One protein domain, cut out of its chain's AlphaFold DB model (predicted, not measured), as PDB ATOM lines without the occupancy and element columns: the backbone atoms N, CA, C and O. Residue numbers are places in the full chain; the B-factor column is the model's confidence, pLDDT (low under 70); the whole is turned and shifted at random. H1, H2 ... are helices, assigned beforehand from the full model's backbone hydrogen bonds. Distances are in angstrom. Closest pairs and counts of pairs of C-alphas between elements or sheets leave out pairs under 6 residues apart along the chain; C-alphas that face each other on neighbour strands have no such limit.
ATOM      1  N   PRO A  34      41.433 -47.817  40.881       97.69
ATOM      2  CA  PRO A  34      41.175 -46.409  40.576       97.69
ATOM      3  C   PRO A  34      40.658 -46.172  39.155       97.69
ATOM      4  O   PRO A  34      39.665 -45.458  38.980       97.69
ATOM      5  N   ALA A  35      41.282 -46.782  38.143       97.94
ATOM      6  CA  ALA A  35      40.848 -46.634  36.758       97.94
ATOM      7  C   ALA A  35      39.424 -47.166  36.561       97.94
ATOM      8  O   ALA A  35      38.594 -46.500  35.935       97.94
ATOM      9  N   PHE A  36      39.106 -48.325  37.140       97.94
ATOM     10  CA  PHE A  36      37.774 -48.918  37.069       97.94
ATOM     11  C   PHE A  36      36.707 -48.015  37.703       97.94
ATOM     12  O   PHE A  36      35.683 -47.740  37.073       97.94
ATOM     13  N   ILE A  37      36.962 -47.506  38.916       98.25
ATOM     14  CA  ILE A  37      36.055 -46.595  39.631       98.25
ATOM     15  C   ILE A  37      35.793 -45.334  38.802       98.25
ATOM     16  O   ILE A  37      34.636 -44.954  38.617       98.25
ATOM     17  N   ILE A  38      36.842 -44.717  38.249       98.12
ATOM     18  CA  ILE A  38      36.719 -43.526  37.399       98.12
ATOM     19  C   ILE A  38      35.846 -43.825  36.180       98.12
ATOM     20  O   ILE A  38      34.887 -43.100  35.913       98.12
ATOM     21  N   LEU A  39      36.140 -44.902  35.451       97.56
ATOM     22  CA  LEU A  39      35.399 -45.258  34.241       97.56
ATOM     23  C   LEU A  39      33.923 -45.523  34.535       97.56
ATOM     24  O   LEU A  39      33.063 -45.061  33.785       97.56
ATOM     25  N   LYS A  40      33.617 -46.224  35.631       97.88
ATOM     26  CA  LYS A  40      32.236 -46.527  36.017       97.88
ATOM     27  C   LYS A  40      31.486 -45.313  36.536       97.88
ATOM     28  O   LYS A  40      30.338 -45.123  36.143       97.88
ATOM     29  N   ALA A  41      32.130 -44.452  37.322       98.19
ATOM     30  CA  ALA A  41      31.533 -43.197  37.769       98.19
ATOM     31  C   ALA A  41      31.176 -42.288  36.581       98.19
ATOM     32  O   ALA A  41      30.056 -41.785  36.506       98.19
ATOM     33  N   LEU A  42      32.095 -42.125  35.620       97.62
ATOM     34  CA  LEU A  42      31.873 -41.286  34.438       97.62
ATOM     35  C   LEU A  42      30.838 -41.891  33.480       97.62
ATOM     36  O   LEU A  42      29.965 -41.173  32.990       97.62
ATOM     37  N   ALA A  43      30.888 -43.207  33.250       97.19
ATOM     38  CA  ALA A  43      29.874 -43.899  32.461       97.19
ATOM     39  C   ALA A  43      28.490 -43.736  33.103       97.19
ATOM     40  O   ALA A  43      27.561 -43.266  32.446       97.19
ATOM     41  N   PHE A  44      28.358 -44.022  34.400       98.00
ATOM     42  CA  PHE A  44      27.088 -43.862  35.101       98.00
ATOM     43  C   PHE A  44      26.590 -42.413  35.062       98.00
ATOM     44  O   PHE A  44      25.415 -42.175  34.796       98.00
ATOM     45  N   HIS A  45      27.474 -41.433  35.251       97.00
ATOM     46  CA  HIS A  45      27.101 -40.023  35.192       97.00
ATOM     47  C   HIS A  45      26.554 -39.602  33.816       97.00
ATOM     48  O   HIS A  45      25.655 -38.760  33.761       97.00
ATOM     49  N   SER A  46      27.054 -40.205  32.731       94.69
ATOM     50  CA  SER A  46      26.635 -39.905  31.359       94.69
ATOM     51  C   SER A  46      25.348 -40.616  30.924       94.69
ATOM     52  O   SER A  46      24.532 -39.987  30.253       94.69
ATOM     53  N   ARG A  47      25.167 -41.903  31.252       95.25
ATOM     54  CA  ARG A  47      24.040 -42.718  30.740       95.25
ATOM     55  C   ARG A  47      23.077 -43.250  31.804       95.25
ATOM     56  O   ARG A  47      22.017 -43.741  31.446       95.25
ATOM     57  N   ALA A  48      23.423 -43.148  33.087       93.25
ATOM     58  CA  ALA A  48      22.622 -43.623  34.221       93.25
ATOM     59  C   ALA A  48      22.217 -45.114  34.155       93.25
ATOM     60  O   ALA A  48      21.174 -45.514  34.672       93.25
ATOM     61  N   GLU A  49      23.054 -45.958  33.547       93.25
ATOM     62  CA  GLU A  49      22.805 -47.398  33.452       93.25
ATOM     63  C   GLU A  49      22.990 -48.093  34.803       93.25
ATOM     64  O   GLU A  49      24.054 -48.012  35.420       93.25
ATOM     65  N   LYS A  50      21.978 -48.849  35.249       93.25
ATOM     66  CA  LYS A  50      21.980 -49.474  36.587       93.25
ATOM     67  C   LYS A  50      23.185 -50.376  36.827       93.25
ATOM     68  O   LYS A  50      23.739 -50.386  37.923       93.25
ATOM     69  N   LYS A  51      23.615 -51.073  35.772       95.00
ATOM     70  CA  LYS A  51      24.792 -51.941  35.793       95.00
ATOM     71  C   LYS A  51      26.062 -51.192  36.199       95.00
ATOM     72  O   LYS A  51      26.859 -51.748  36.938       95.00
ATOM     73  N   ASP A  52      26.257 -49.945  35.766       97.31
ATOM     74  CA  ASP A  52      27.481 -49.212  36.112       97.31
ATOM     75  C   ASP A  52      27.518 -48.813  37.591       97.31
ATOM     76  O   ASP A  52      28.581 -48.890  38.203       97.31
ATOM     77  N   SER A  53      26.370 -48.444  38.173       96.88
ATOM     78  CA  SER A  53      26.256 -48.211  39.621       96.88
ATOM     79  C   SER A  53      26.491 -49.507  40.409       96.88
ATOM     80  O   SER A  53      27.245 -49.520  41.379       96.88
ATOM     81  N   GLY A  54      25.917 -50.618  39.932       97.38
ATOM     82  CA  GLY A  54      26.160 -51.965  40.450       97.38
ATOM     83  C   GLY A  54      27.641 -52.339  40.482       97.38
ATOM     84  O   GLY A  54      28.189 -52.617  41.546       97.38
ATOM     85  N   ASP A  55      28.292 -52.291  39.319       97.50
ATOM     86  CA  ASP A  55      29.707 -52.622  39.141       97.50
ATOM     87  C   ASP A  55      30.614 -51.734  40.018       97.50
ATOM     88  O   ASP A  55      31.541 -52.235  40.654       97.50
ATOM     89  N   LEU A  56      30.339 -50.423  40.080       97.62
ATOM     90  CA  LEU A  56      31.090 -49.455  40.888       97.62
ATOM     91  C   LEU A  56      31.074 -49.818  42.379       97.62
ATOM     92  O   LEU A  56      32.132 -49.969  42.990       97.62
ATOM     93  N   ILE A  57      29.879 -49.961  42.960       98.19
ATOM     94  CA  ILE A  57      29.734 -50.251  44.391       98.19
ATOM     95  C   ILE A  57      30.248 -51.655  44.710       98.19
ATOM     96  O   ILE A  57      30.890 -51.847  45.740       98.19
ATOM     97  N   HIS A  58      30.032 -52.624  43.815       97.50
ATOM     98  CA  HIS A  58      30.560 -53.975  43.972       97.50
ATOM     99  C   HIS A  58      32.089 -53.968  44.093       97.50
ATOM    100  O   HIS A  58      32.629 -54.525  45.047       97.50
ATOM    101  N   VAL A  59      32.797 -53.293  43.181       97.62
ATOM    102  CA  VAL A  59      34.261 -53.198  43.258       97.62
ATOM    103  C   VAL A  59      34.698 -52.481  44.531       97.62
ATOM    104  O   VAL A  59      35.553 -52.998  45.241       97.62
ATOM    105  N   MET A  60      34.083 -51.353  44.888       97.44
ATOM    106  CA  MET A  60      34.450 -50.630  46.114       97.44
ATOM    107  C   MET A  60      34.207 -51.439  47.396       97.44
ATOM    108  O   MET A  60      34.917 -51.244  48.377       97.44
ATOM    109  N   ARG A  61      33.229 -52.351  47.389       96.25
ATOM    110  CA  ARG A  61      32.915 -53.236  48.518       96.25
ATOM    111  C   ARG A  61      33.894 -54.404  48.665       96.25
ATOM    112  O   ARG A  61      34.091 -54.867  49.784       96.25
ATOM    113  N   TYR A  62      34.456 -54.904  47.563       96.88
ATOM    114  CA  TYR A  62      35.203 -56.171  47.551       96.88
ATOM    115  C   TYR A  62      36.673 -56.057  47.127       96.88
ATOM    116  O   TYR A  62      37.414 -57.024  47.279       96.88
ATOM    117  N   ALA A  63      37.125 -54.902  46.631       95.50
ATOM    118  CA  ALA A  63      38.521 -54.687  46.239       95.50
ATOM    119  C   ALA A  63      39.500 -54.574  47.427       95.50
ATOM    120  O   ALA A  63      40.711 -54.542  47.217       95.50
ATOM    121  N   GLY A  64      38.992 -54.503  48.657       95.88
ATOM    122  CA  GLY A  64      39.767 -54.334  49.885       95.88
ATOM    123  C   GLY A  64      38.954 -53.590  50.940       95.88
ATOM    124  O   GLY A  64      37.738 -53.443  50.804       95.88
ATOM    125  N   THR A  65      39.620 -53.099  51.985       98.00
ATOM    126  CA  THR A  65      38.995 -52.115  52.878       98.00
ATOM    127  C   THR A  65      38.803 -50.785  52.146       98.00
ATOM    128  O   THR A  65      39.444 -50.520  51.125       98.00
ATOM    129  N   LEU A  66      37.924 -49.919  52.657       97.75
ATOM    130  CA  LEU A  66      37.713 -48.607  52.045       97.75
ATOM    131  C   LEU A  66      39.011 -47.783  52.036       97.75
ATOM    132  O   LEU A  66      39.312 -47.105  51.056       97.75
ATOM    133  N   GLU A  67      39.805 -47.891  53.096       97.94
ATOM    134  CA  GLU A  67      41.126 -47.290  53.232       97.94
ATOM    135  C   GLU A  67      42.116 -47.816  52.186       97.94
ATOM    136  O   GLU A  67      42.858 -47.015  51.620       97.94
ATOM    137  N   ASP A  68      42.097 -49.118  51.869       98.06
ATOM    138  CA  ASP A  68      42.936 -49.688  50.804       98.06
ATOM    139  C   ASP A  68      42.559 -49.109  49.434       98.06
ATOM    140  O   ASP A  68      43.431 -48.721  48.652       98.06
ATOM    141  N   VAL A  69      41.255 -49.019  49.147       98.19
ATOM    142  CA  VAL A  69      40.737 -48.451  47.892       98.19
ATOM    143  C   VAL A  69      41.126 -46.976  47.774       98.19
ATOM    144  O   VAL A  69      41.617 -46.545  46.729       98.19
ATOM    145  N   VAL A  70      40.966 -46.201  48.852       98.25
ATOM    146  CA  VAL A  70      41.412 -44.801  48.922       98.25
ATOM    147  C   VAL A  70      42.921 -44.707  48.722       98.25
ATOM    148  O   VAL A  70      43.367 -43.887  47.925       98.25
ATOM    149  N   GLY A  71      43.711 -45.558  49.378       98.25
ATOM    150  CA  GLY A  71      45.168 -45.575  49.263       98.25
ATOM    151  C   GLY A  71      45.641 -45.797  47.826       98.25
ATOM    152  O   GLY A  71      46.475 -45.037  47.328       98.25
ATOM    153  N   GLN A  72      45.053 -46.771  47.124       97.69
ATOM    154  CA  GLN A  72      45.318 -47.013  45.700       97.69
ATOM    155  C   GLN A  72      44.950 -45.794  44.844       97.69
ATOM    156  O   GLN A  72      45.725 -45.368  43.984       97.69
ATOM    157  N   PHE A  73      43.790 -45.191  45.106       97.25
ATOM    158  CA  PHE A  73      43.306 -44.030  44.363       97.25
ATOM    159  C   PHE A  73      44.197 -42.800  44.573       97.25
ATOM    160  O   PHE A  73      44.565 -42.125  43.611       97.25
ATOM    161  N   VAL A  74      44.606 -42.534  45.815       97.69
ATOM    162  CA  VAL A  74      45.532 -41.456  46.182       97.69
ATOM    163  C   VAL A  74      46.899 -41.674  45.541       97.69
ATOM    164  O   VAL A  74      47.470 -40.724  45.007       97.69
ATOM    165  N   ALA A  75      47.420 -42.905  45.552       97.50
ATOM    166  CA  ALA A  75      48.694 -43.230  44.917       97.50
ATOM    167  C   ALA A  75      48.662 -42.932  43.409       97.50
ATOM    168  O   ALA A  75      49.566 -42.270  42.892       97.50
ATOM    169  N   ARG A  76      47.589 -43.336  42.714       96.75
ATOM    170  CA  ARG A  76      47.398 -43.023  41.293       96.75
ATOM    171  C   ARG A  76      47.215 -41.528  41.044       96.75
ATOM    172  O   ARG A  76      47.900 -40.987  40.182       96.75
ATOM    173  N   ALA A  77      46.406 -40.831  41.838       95.38
ATOM    174  CA  ALA A  77      46.235 -39.382  41.713       95.38
ATOM    175  C   ALA A  77      47.562 -38.615  41.897       95.38
ATOM    176  O   ALA A  77      47.856 -37.688  41.143       95.38
ATOM    177  N   LYS A  78      48.407 -39.042  42.845       95.50
ATOM    178  CA  LYS A  78      49.729 -38.441  43.100       95.50
ATOM    179  C   LYS A  78      50.771 -38.739  42.018       95.50
ATOM    180  O   LYS A  78      51.802 -38.074  41.999       95.50
ATOM    181  N   SER A  79      50.508 -39.669  41.095       93.56
ATOM    182  CA  SER A  79      51.367 -39.871  39.916       93.56
ATOM    183  C   SER A  79      51.350 -38.679  38.948       93.56
ATOM    184  O   SER A  79      52.227 -38.575  38.095       93.56
ATOM    185  N   GLY A  80      50.357 -37.784  39.063       91.00
ATOM    186  CA  GLY A  80      50.174 -36.631  38.179       91.00
ATOM    187  C   GLY A  80      49.476 -36.958  36.855       91.00
ATOM    188  O   GLY A  80      49.137 -36.046  36.101       91.00
ATOM    189  N   LEU A  81      49.212 -38.236  36.572       94.00
ATOM    190  CA  LEU A  81      48.468 -38.659  35.388       94.00
ATOM    191  C   LEU A  81      46.957 -38.499  35.595       94.00
ATOM    192  O   LEU A  81      46.432 -38.685  36.690       94.00
ATOM    193  N   HIS A  82      46.252 -38.164  34.515       95.62
ATOM    194  CA  HIS A  82      44.786 -38.103  34.453       95.62
ATOM    195  C   HIS A  82      44.106 -37.269  35.560       95.62
ATOM    196  O   HIS A  82      43.008 -37.612  36.004       95.62
ATOM    197  N   ALA A  83      44.710 -36.150  35.977       94.88
ATOM    198  CA  ALA A  83      44.153 -35.267  37.010       94.88
ATOM    199  C   ALA A  83      42.693 -34.850  36.727       94.88
ATOM    200  O   ALA A  83      41.844 -34.913  37.617       94.88
ATOM    201  N   GLU A  84      42.368 -34.535  35.469       95.62
ATOM    202  CA  GLU A  84      40.996 -34.209  35.051       95.62
ATOM    203  C   GLU A  84      40.023 -35.380  35.225       95.62
ATOM    204  O   GLU A  84      38.874 -35.187  35.613       95.62
ATOM    205  N   ALA A  85      40.477 -36.614  34.996       96.75
ATOM    206  CA  ALA A  85      39.651 -37.799  35.190       96.75
ATOM    207  C   ALA A  85      39.365 -38.055  36.674       96.75
ATOM    208  O   ALA A  85      38.236 -38.376  37.044       96.75
ATOM    209  N   VAL A  86      40.376 -37.866  37.530       97.00
ATOM    210  CA  VAL A  86      40.236 -37.926  38.991       97.00
ATOM    211  C   VAL A  86      39.241 -36.872  39.473       97.00
ATOM    212  O   VAL A  86      38.312 -37.196  40.219       97.00
ATOM    213  N   LYS A  87      39.385 -35.628  39.006       97.31
ATOM    214  CA  LYS A  87      38.468 -34.530  39.321       97.31
ATOM    215  C   LYS A  87      37.037 -34.855  38.889       97.31
ATOM    216  O   LYS A  87      36.123 -34.826  39.714       97.31
ATOM    217  N   ALA A  88      36.850 -35.225  37.623       97.75
ATOM    218  CA  ALA A  88      35.541 -35.536  37.060       97.75
ATOM    219  C   ALA A  88      34.869 -36.725  37.767       97.75
ATOM    220  O   ALA A  88      33.667 -36.689  38.012       97.75
ATOM    221  N   CYS A  89      35.636 -37.746  38.163       97.94
ATOM    222  CA  CYS A  89      35.128 -38.862  38.957       97.94
ATOM    223  C   CYS A  89      34.582 -38.396  40.312       97.94
ATOM    224  O   CYS A  89      33.449 -38.728  40.656       97.94
ATOM    225  N   ARG A  90      35.343 -37.585  41.062       98.12
ATOM    226  CA  ARG A  90      34.901 -37.079  42.371       98.12
ATOM    227  C   ARG A  90      33.623 -36.238  42.255       98.12
ATOM    228  O   ARG A  90      32.725 -36.396  43.080       98.12
ATOM    229  N   ILE A  91      33.512 -35.404  41.216       98.19
ATOM    230  CA  ILE A  91      32.296 -34.623  40.922       98.19
ATOM    231  C   ILE A  91      31.124 -35.559  40.604       98.19
ATOM    232  O   ILE A  91      30.077 -35.473  41.243       98.19
ATOM    233  N   ALA A  92      31.318 -36.500  39.678       98.19
ATOM    234  CA  ALA A  92      30.292 -37.455  39.272       98.19
ATOM    235  C   ALA A  92      29.752 -38.278  40.452       98.19
ATOM    236  O   ALA A  92      28.540 -38.448  40.580       98.19
ATOM    237  N   LEU A  93      30.637 -38.763  41.328       98.38
ATOM    238  CA  LEU A  93      30.253 -39.491  42.536       98.38
ATOM    239  C   LEU A  93      29.443 -38.605  43.487       98.38
ATOM    240  O   LEU A  93      28.364 -39.008  43.922       98.38
ATOM    241  N   LYS A  94      29.915 -37.380  43.746       97.81
ATOM    242  CA  LYS A  94      29.234 -36.425  44.626       97.81
ATOM    243  C   LYS A  94      27.814 -36.126  44.145       97.81
ATOM    244  O   LYS A  94      26.874 -36.217  44.924       97.81
ATOM    245  N   GLU A  95      27.642 -35.819  42.865       97.25
ATOM    246  CA  GLU A  95      26.341 -35.431  42.305       97.25
ATOM    247  C   GLU A  95      25.338 -36.584  42.204       97.25
ATOM    248  O   GLU A  95      24.128 -36.358  42.206       97.25
ATOM    249  N   ARG A  96      25.819 -37.824  42.059       97.69
ATOM    250  CA  ARG A  96      24.952 -38.983  41.809       97.69
ATOM    251  C   ARG A  96      24.661 -39.818  43.051       97.69
ATOM    252  O   ARG A  96      23.669 -40.549  43.026       97.69
ATOM    253  N   PHE A  97      25.490 -39.724  44.093       98.38
ATOM    254  CA  PHE A  97      25.405 -40.585  45.277       98.38
ATOM    255  C   PHE A  97      25.341 -39.851  46.616       98.38
ATOM    256  O   PHE A  97      24.868 -40.453  47.574       98.38
ATOM    257  N   CYS A  98      25.798 -38.601  46.723       98.06
ATOM    258  CA  CYS A  98      25.884 -37.922  48.018       98.06
ATOM    259  C   CYS A  98      24.682 -37.027  48.295       98.06
ATOM    260  O   CYS A  98      24.136 -36.388  47.398       98.06
ATOM    261  N   SER A  99      24.322 -36.931  49.572       97.50
ATOM    262  CA  SER A  99      23.230 -36.077  50.030       97.50
ATOM    263  C   SER A  99      23.429 -34.612  49.617       97.50
ATOM    264  O   SER A  99      24.535 -34.069  49.651       97.50
ATOM    265  N   THR A 100      22.331 -33.955  49.254       95.06
ATOM    266  CA  THR A 100      22.276 -32.514  48.971       95.06
ATOM    267  C   THR A 100      21.469 -31.801  50.056       95.06
ATOM    268  O   THR A 100      20.893 -32.436  50.934       95.06
ATOM    269  N   LEU A 101      21.344 -30.473  49.970       94.12
ATOM    270  CA  LEU A 101      20.466 -29.712  50.870       94.12
ATOM    271  C   LEU A 101      18.981 -30.105  50.770       94.12
ATOM    272  O   LEU A 101      18.214 -29.782  51.670       94.12
ATOM    273  N   LYS A 102      18.556 -30.727  49.661       95.38
ATOM    274  CA  LYS A 102      17.140 -31.002  49.365       95.38
ATOM    275  C   LYS A 102      16.799 -32.483  49.241       95.38
ATOM    276  O   LYS A 102      15.621 -32.814  49.165       95.38
ATOM    277  N   THR A 103      17.796 -33.355  49.141       96.88
ATOM    278  CA  THR A 103      17.597 -34.767  48.800       96.88
ATOM    279  C   THR A 103      18.641 -35.594  49.518       96.88
ATOM    280  O   THR A 103      19.836 -35.321  49.378       96.88
ATOM    281  N   GLU A 104      18.194 -36.592  50.274       97.69
ATOM    282  CA  GLU A 104      19.103 -37.529  50.925       97.69
ATOM    283  C   GLU A 104      19.792 -38.406  49.876       97.69
ATOM    284  O   GLU A 104      19.195 -38.771  48.862       97.69
ATOM    285  N   GLY A 105      21.056 -38.770  50.104       97.12
ATOM    286  CA  GLY A 105      21.851 -39.467  49.092       97.12
ATOM    287  C   GLY A 105      21.229 -40.799  48.663       97.12
ATOM    288  O   GLY A 105      21.169 -41.093  47.471       97.12
ATOM    289  N   HIS A 106      20.631 -41.544  49.598       97.62
ATOM    290  CA  HIS A 106      19.937 -42.802  49.305       97.62
ATOM    291  C   HIS A 106      18.717 -42.640  48.374       97.62
ATOM    292  O   HIS A 106      18.280 -43.607  47.748       97.62
ATOM    293  N   GLU A 107      18.177 -41.427  48.240       97.75
ATOM    294  CA  GLU A 107      17.072 -41.133  47.329       97.75
ATOM    295  C   GLU A 107      17.534 -40.800  45.905       97.75
ATOM    296  O   GLU A 107      16.699 -40.796  44.988       97.75
ATOM    297  N   LEU A 108      18.832 -40.540  45.709       98.06
ATOM    298  CA  LEU A 108      19.419 -40.211  44.415       98.06
ATOM    299  C   LEU A 108      19.510 -41.423  43.486       98.06
ATOM    300  O   LEU A 108      19.439 -42.590  43.879       98.06
ATOM    301  N   ILE A 109      19.694 -41.117  42.199       97.56
ATOM    302  CA  ILE A 109      19.695 -42.113  41.130       97.56
ATOM    303  C   ILE A 109      20.802 -43.160  41.288       97.56
ATOM    304  O   ILE A 109      20.556 -44.318  40.964       97.56
ATOM    305  N   GLY A 110      21.988 -42.797  41.791       98.06
ATOM    306  CA  GLY A 110      23.106 -43.729  41.967       98.06
ATOM    307  C   GLY A 110      22.763 -44.860  42.933       98.06
ATOM    308  O   GLY A 110      22.675 -46.013  42.492       98.06
ATOM    309  N   PRO A 111      22.488 -44.546  44.210       98.44
ATOM    310  CA  PRO A 111      22.131 -45.535  45.216       98.44
ATOM    311  C   PRO A 111      20.887 -46.362  44.881       98.44
ATOM    312  O   PRO A 111      20.921 -47.586  45.009       98.44
ATOM    313  N   LYS A 112      19.825 -45.738  44.351       97.31
ATOM    314  CA  LYS A 112      18.629 -46.474  43.899       97.31
ATOM    315  C   LYS A 112      18.932 -47.431  42.747       97.31
ATOM    316  O   LYS A 112      18.415 -48.546  42.724       97.31
ATOM    317  N   SER A 113      19.770 -47.015  41.797       97.38
ATOM    318  CA  SER A 113      20.167 -47.867  40.672       97.38
ATOM    319  C   SER A 113      20.994 -49.066  41.127       97.38
ATOM    320  O   SER A 113      20.774 -50.162  40.618       97.38
ATOM    321  N   TYR A 114      21.893 -48.870  42.097       98.06
ATOM    322  CA  TYR A 114      22.645 -49.956  42.731       98.06
ATOM    323  C   TYR A 114      21.701 -50.947  43.422       98.06
ATOM    324  O   TYR A 114      21.736 -52.133  43.102       98.06
ATOM    325  N   ALA A 115      20.808 -50.464  44.292       97.44
ATOM    326  CA  ALA A 115      19.892 -51.319  45.045       97.44
ATOM    327  C   ALA A 115      19.013 -52.178  44.118       97.44
ATOM    328  O   ALA A 115      18.916 -53.393  44.279       97.44
ATOM    329  N   GLN A 116      18.447 -51.561  43.077       95.94
ATOM    330  CA  GLN A 116      17.638 -52.264  42.078       95.94
ATOM    331  C   GLN A 116      18.444 -53.265  41.244       95.94
ATOM    332  O   GLN A 116      17.899 -54.282  40.816       95.94
ATOM    333  N   PHE A 117      19.715 -52.969  40.957       95.88
ATOM    334  CA  PHE A 117      20.585 -53.887  40.225       95.88
ATOM    335  C   PHE A 117      20.957 -55.103  41.076       95.88
ATOM    336  O   PHE A 117      20.910 -56.224  40.575       95.88
ATOM    337  N   MET A 118      21.281 -54.885  42.352       93.94
ATOM    338  CA  MET A 118      21.715 -55.938  43.269       93.94
ATOM    339  C   MET A 118      20.593 -56.892  43.664       93.94
ATOM    340  O   MET A 118      20.804 -58.102  43.664       93.94
ATOM    341  N   LEU A 119      19.417 -56.361  44.003       94.00
ATOM    342  CA  LEU A 119      18.310 -57.167  44.523       94.00
ATOM    343  C   LEU A 119      17.385 -57.696  43.416       94.00
ATOM    344  O   LEU A 119      16.643 -58.655  43.615       94.00
ATOM    345  N   GLY A 120      17.451 -57.112  42.217       89.44
ATOM    346  CA  GLY A 120      16.655 -57.550  41.077       89.44
ATOM    347  C   GLY A 120      15.163 -57.227  41.211       89.44
ATOM    348  O   GLY A 120      14.742 -56.312  41.918       89.44
ATOM    349  N   LYS A 121      14.334 -57.939  40.437       86.00
ATOM    350  CA  LYS A 121      12.880 -57.720  40.414       86.00
ATOM    351  C   LYS A 121      12.215 -58.439  41.587       86.00
ATOM    352  O   LYS A 121      12.463 -59.621  41.783       86.00
ATOM    353  N   GLY A 122      11.297 -57.751  42.264       86.25
ATOM    354  CA  GLY A 122      10.513 -58.317  43.368       86.25
ATOM    355  C   GLY A 122      11.143 -58.147  44.749       86.25
ATOM    356  O   GLY A 122      10.608 -58.696  45.703       86.25
ATOM    357  N   ALA A 123      12.244 -57.396  44.844       91.00
ATOM    358  CA  ALA A 123      12.825 -56.973  46.111       91.00
ATOM    359  C   ALA A 123      11.836 -56.134  46.925       91.00
ATOM    360  O   ALA A 123      11.068 -55.350  46.351       91.00
ATOM    361  N   ASP A 124      11.888 -56.292  48.242       95.00
ATOM    362  CA  ASP A 124      11.096 -55.486  49.162       95.00
ATOM    363  C   ASP A 124      11.601 -54.029  49.212       95.00
ATOM    364  O   ASP A 124      12.766 -53.729  48.923       95.00
ATOM    365  N   GLU A 125      10.707 -53.097  49.550       94.19
ATOM    366  CA  GLU A 125      11.036 -51.673  49.605       94.19
ATOM    367  C   GLU A 125      12.063 -51.356  50.705       94.19
ATOM    368  O   GLU A 125      12.964 -50.543  50.480       94.19
ATOM    369  N   GLU A 126      11.998 -52.022  51.861       95.94
ATOM    370  CA  GLU A 126      12.952 -51.811  52.953       95.94
ATOM    371  C   GLU A 126      14.353 -52.304  52.571       95.94
ATOM    372  O   GLU A 126      15.346 -51.620  52.839       95.94
ATOM    373  N   GLU A 127      14.446 -53.447  51.883       96.56
ATOM    374  CA  GLU A 127      15.716 -53.976  51.370       96.56
ATOM    375  C   GLU A 127      16.344 -53.015  50.353       96.56
ATOM    376  O   GLU A 127      17.538 -52.700  50.432       96.56
ATOM    377  N   LEU A 128      15.532 -52.482  49.434       97.38
ATOM    378  CA  LEU A 128      15.972 -51.495  48.451       97.38
ATOM    379  C   LEU A 128      16.499 -50.219  49.119       97.38
ATOM    380  O   LEU A 128      17.548 -49.700  48.728       97.38
ATOM    381  N   VAL A 129      15.794 -49.711  50.133       97.88
ATOM    382  CA  VAL A 129      16.219 -48.525  50.887       97.88
ATOM    383  C   VAL A 129      17.507 -48.801  51.664       97.88
ATOM    384  O   VAL A 129      18.395 -47.944  51.693       97.88
ATOM    385  N   SER A 130      17.645 -49.988  52.261       98.00
ATOM    386  CA  SER A 130      18.850 -50.398  52.987       98.00
ATOM    387  C   SER A 130      20.085 -50.414  52.078       98.00
ATOM    388  O   SER A 130      21.085 -49.751  52.375       98.00
ATOM    389  N   GLU A 131      19.997 -51.068  50.916       98.06
ATOM    390  CA  GLU A 131      21.097 -51.118  49.943       98.06
ATOM    391  C   GLU A 131      21.416 -49.732  49.357       98.06
ATOM    392  O   GLU A 131      22.584 -49.384  49.162       98.06
ATOM    393  N   ALA A 132      20.405 -48.885  49.142       98.44
ATOM    394  CA  ALA A 132      20.635 -47.509  48.718       98.44
ATOM    395  C   ALA A 132      21.367 -46.693  49.805       98.44
ATOM    396  O   ALA A 132      22.330 -45.978  49.519       98.44
ATOM    397  N   ARG A 133      20.985 -46.816  51.079       98.56
ATOM    398  CA  ARG A 133      21.698 -46.140  52.178       98.56
ATOM    399  C   ARG A 133      23.143 -46.609  52.285       98.56
ATOM    400  O   ARG A 133      24.031 -45.774  52.447       98.56
ATOM    401  N   TYR A 134      23.380 -47.911  52.129       98.50
ATOM    402  CA  TYR A 134      24.728 -48.468  52.096       98.50
ATOM    403  C   TYR A 134      25.577 -47.836  50.985       98.50
ATOM    404  O   TYR A 134      26.648 -47.298  51.267       98.50
ATOM    405  N   ALA A 135      25.087 -47.833  49.740       98.56
ATOM    406  CA  ALA A 135      25.823 -47.261  48.614       98.56
ATOM    407  C   ALA A 135      26.099 -45.761  48.792       98.56
ATOM    408  O   ALA A 135      27.220 -45.308  48.562       98.56
ATOM    409  N   SER A 136      25.102 -44.997  49.249       98.75
ATOM    410  CA  SER A 136      25.259 -43.573  49.563       98.75
ATOM    411  C   SER A 136      26.346 -43.348  50.618       98.75
ATOM    412  O   SER A 136      27.249 -42.539  50.411       98.75
ATOM    413  N   GLY A 137      26.293 -44.088  51.731       98.62
ATOM    414  CA  GLY A 137      27.256 -43.963  52.824       98.62
ATOM    415  C   GLY A 137      28.674 -44.375  52.425       98.62
ATOM    416  O   GLY A 137      29.635 -43.704  52.801       98.62
ATOM    417  N   LEU A 138      28.815 -45.431  51.618       98.69
ATOM    418  CA  LEU A 138      30.108 -45.882  51.101       98.69
ATOM    419  C   LEU A 138      30.780 -44.794  50.255       98.69
ATOM    420  O   LEU A 138      31.946 -44.478  50.489       98.69
ATOM    421  N   ILE A 139      30.048 -44.189  49.311       98.62
ATOM    422  CA  ILE A 139      30.587 -43.125  48.455       98.62
ATOM    423  C   ILE A 139      30.874 -41.849  49.250       98.62
ATOM    424  O   ILE A 139      31.920 -41.230  49.051       98.62
ATOM    425  N   GLU A 140      29.999 -41.459  50.180       98.56
ATOM    426  CA  GLU A 140      30.255 -40.301  51.041       98.56
ATOM    427  C   GLU A 140      31.530 -40.484  51.874       98.56
ATOM    428  O   GLU A 140      32.348 -39.567  51.956       98.56
ATOM    429  N   ASN A 141      31.740 -41.666  52.458       98.38
ATOM    430  CA  ASN A 141      32.951 -41.956  53.225       98.38
ATOM    431  C   ASN A 141      34.191 -42.033  52.331       98.38
ATOM    432  O   ASN A 141      35.229 -41.478  52.689       98.38
ATOM    433  N   PHE A 142      34.075 -42.637  51.145       98.56
ATOM    434  CA  PHE A 142      35.143 -42.651  50.149       98.56
ATOM    435  C   PHE A 142      35.603 -41.230  49.792       98.56
ATOM    436  O   PHE A 142      36.794 -40.926  49.850       98.56
ATOM    437  N   LEU A 143      34.662 -40.333  49.478       98.38
ATOM    438  CA  LEU A 143      34.974 -38.951  49.112       98.38
ATOM    439  C   LEU A 143      35.547 -38.147  50.283       98.38
ATOM    440  O   LEU A 143      36.476 -37.374  50.061       98.38
ATOM    441  N   LYS A 144      35.054 -38.353  51.513       98.19
ATOM    442  CA  LYS A 144      35.621 -37.732  52.725       98.19
ATOM    443  C   LYS A 144      37.082 -38.134  52.934       98.19
ATOM    444  O   LYS A 144      37.920 -37.284  53.220       98.19
ATOM    445  N   LEU A 145      37.396 -39.419  52.771       98.31
ATOM    446  CA  LEU A 145      38.764 -39.923  52.897       98.31
ATOM    447  C   LEU A 145      39.667 -39.413  51.762       98.31
ATOM    448  O   LEU A 145      40.799 -39.013  52.022       98.31
ATOM    449  N   LEU A 146      39.160 -39.338  50.528       97.25
ATOM    450  CA  LEU A 146      39.897 -38.712  49.426       97.25
ATOM    451  C   LEU A 146      40.161 -37.225  49.671       97.25
ATOM    452  O   LEU A 146      41.247 -36.743  49.370       97.25
ATOM    453  N   GLU A 147      39.184 -36.486  50.197       97.12
ATOM    454  CA  GLU A 147      39.337 -35.065  50.511       97.12
ATOM    455  C   GLU A 147      40.375 -34.826  51.610       97.12
ATOM    456  O   GLU A 147      41.171 -33.897  51.495       97.12
ATOM    457  N   ARG A 148      40.439 -35.703  52.619       96.88
ATOM    458  CA  ARG A 148      41.505 -35.681  53.630       96.88
ATOM    459  C   ARG A 148      42.900 -35.750  52.995       96.88
ATOM    460  O   ARG A 148      43.794 -35.031  53.434       96.88
ATOM    461  N   ASP A 149      43.083 -36.596  51.981       96.12
ATOM    462  CA  ASP A 149      44.412 -36.926  51.445       96.12
ATOM    463  C   ASP A 149      44.812 -36.127  50.191       96.12
ATOM    464  O   ASP A 149      46.007 -35.992  49.904       96.12
ATOM    465  N   LEU A 150      43.835 -35.615  49.435       95.38
ATOM    466  CA  LEU A 150      44.023 -34.876  48.176       95.38
ATOM    467  C   LEU A 150      43.500 -33.432  48.225       95.38
ATOM    468  O   LEU A 150      43.699 -32.691  47.266       95.38
ATOM    469  N   GLY A 151      42.826 -33.031  49.305       94.50
ATOM    470  CA  GLY A 151      42.135 -31.748  49.405       94.50
ATOM    471  C   GLY A 151      40.764 -31.736  48.710       94.50
ATOM    472  O   GLY A 151      40.373 -32.712  48.052       94.50
TER     473      GLY A 151
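What this domain is: This is residues 34 to 151 of the 154 residues of an uncharacterized protein of Pseudomonas aestus (UniProt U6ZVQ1). One long helix, H6, runs along one side of an elongated cluster of shorter helices, with H5 packed near its first end, H3 near its last end and H4 against its middle. A hairpin of two helices, H1 and H2, makes much of the other side: H1 packs across H4, and H2 crosses H5. The long link from H4 to H5 makes a loop with residue 102 at its tip. The printed part has 118 residues with six named helices in the order H1 to H6 and no named strand, and its class is all helix. It is compact, with a radius of gyration of the C-alphas of 13.7 A, and spans 45 by 29 by 27 A.

How they stand to each other: H6, residues 125 to 150, touches H5, residues 109 to 119, with residues 127 to 136 alone, at a steep tilt of 54 degrees, opposite ways; the closest C-alphas, of Pro 111 and Ala 132, are 4.3 A apart. With residues 135 to 143 alone H6 touches H4, residues 83 to 97, at a shallow tilt of 31 degrees, opposite ways; the closest C-alphas are those of Phe 97 and Ser 136, at 5.2 A. With residues 142 to 150 alone H6 touches H3, residues 66 to 78, at a steep tilt of 42 degrees, the same way; the closest C-alphas are those of Val 70 and Leu 146, at 6.3 A. H1, residues 34 to 47, is apart from H6 but touches H4 at a steep tilt of 56 degrees, with the C-alphas of Ile 38 and Cys 89 closest at 5.2 A. H1 and H2, residues 50 to 62, form a helical hairpin at a shallow tilt of 22 degrees, with the C-alphas of Phe 44 and Asp 52 closest at 5.5 A. H2 touches H5 about perpendicular, at 77 degrees, with the C-alphas of Gly 54 and Tyr 114 closest at 4.6 A. Helix packing is mostly crossed: 2 of 8 touching pairs with a tilt are shallow. In H1, H2, H3, H4, H5 and H6 every O i to N i+4 pair is within hydrogen-bond range.

Where its parts are: H6 is 37.0 A long from first to last C-alpha, from Glu 125 at (11.036, -51.673, 49.605) to Leu 150 at (44.023, -34.876, 48.176). H4 measures 21.2 A, H1 20.1 A, H2 18.4 A, H3 18.1 A and H5 15.5 A. H1 begins at C-alpha 34, at (41.175, -46.409, 40.576).

The domain as a whole: The two C-alphas farthest apart, of Gly 80 and Gly 122, are 45.5 A apart. The printed part has no cut. The link from H4 to H5, 11 residues, is long, and the other four links are tight. The mean pLDDT of the printed part is 96.7, and no printed residue is under 70.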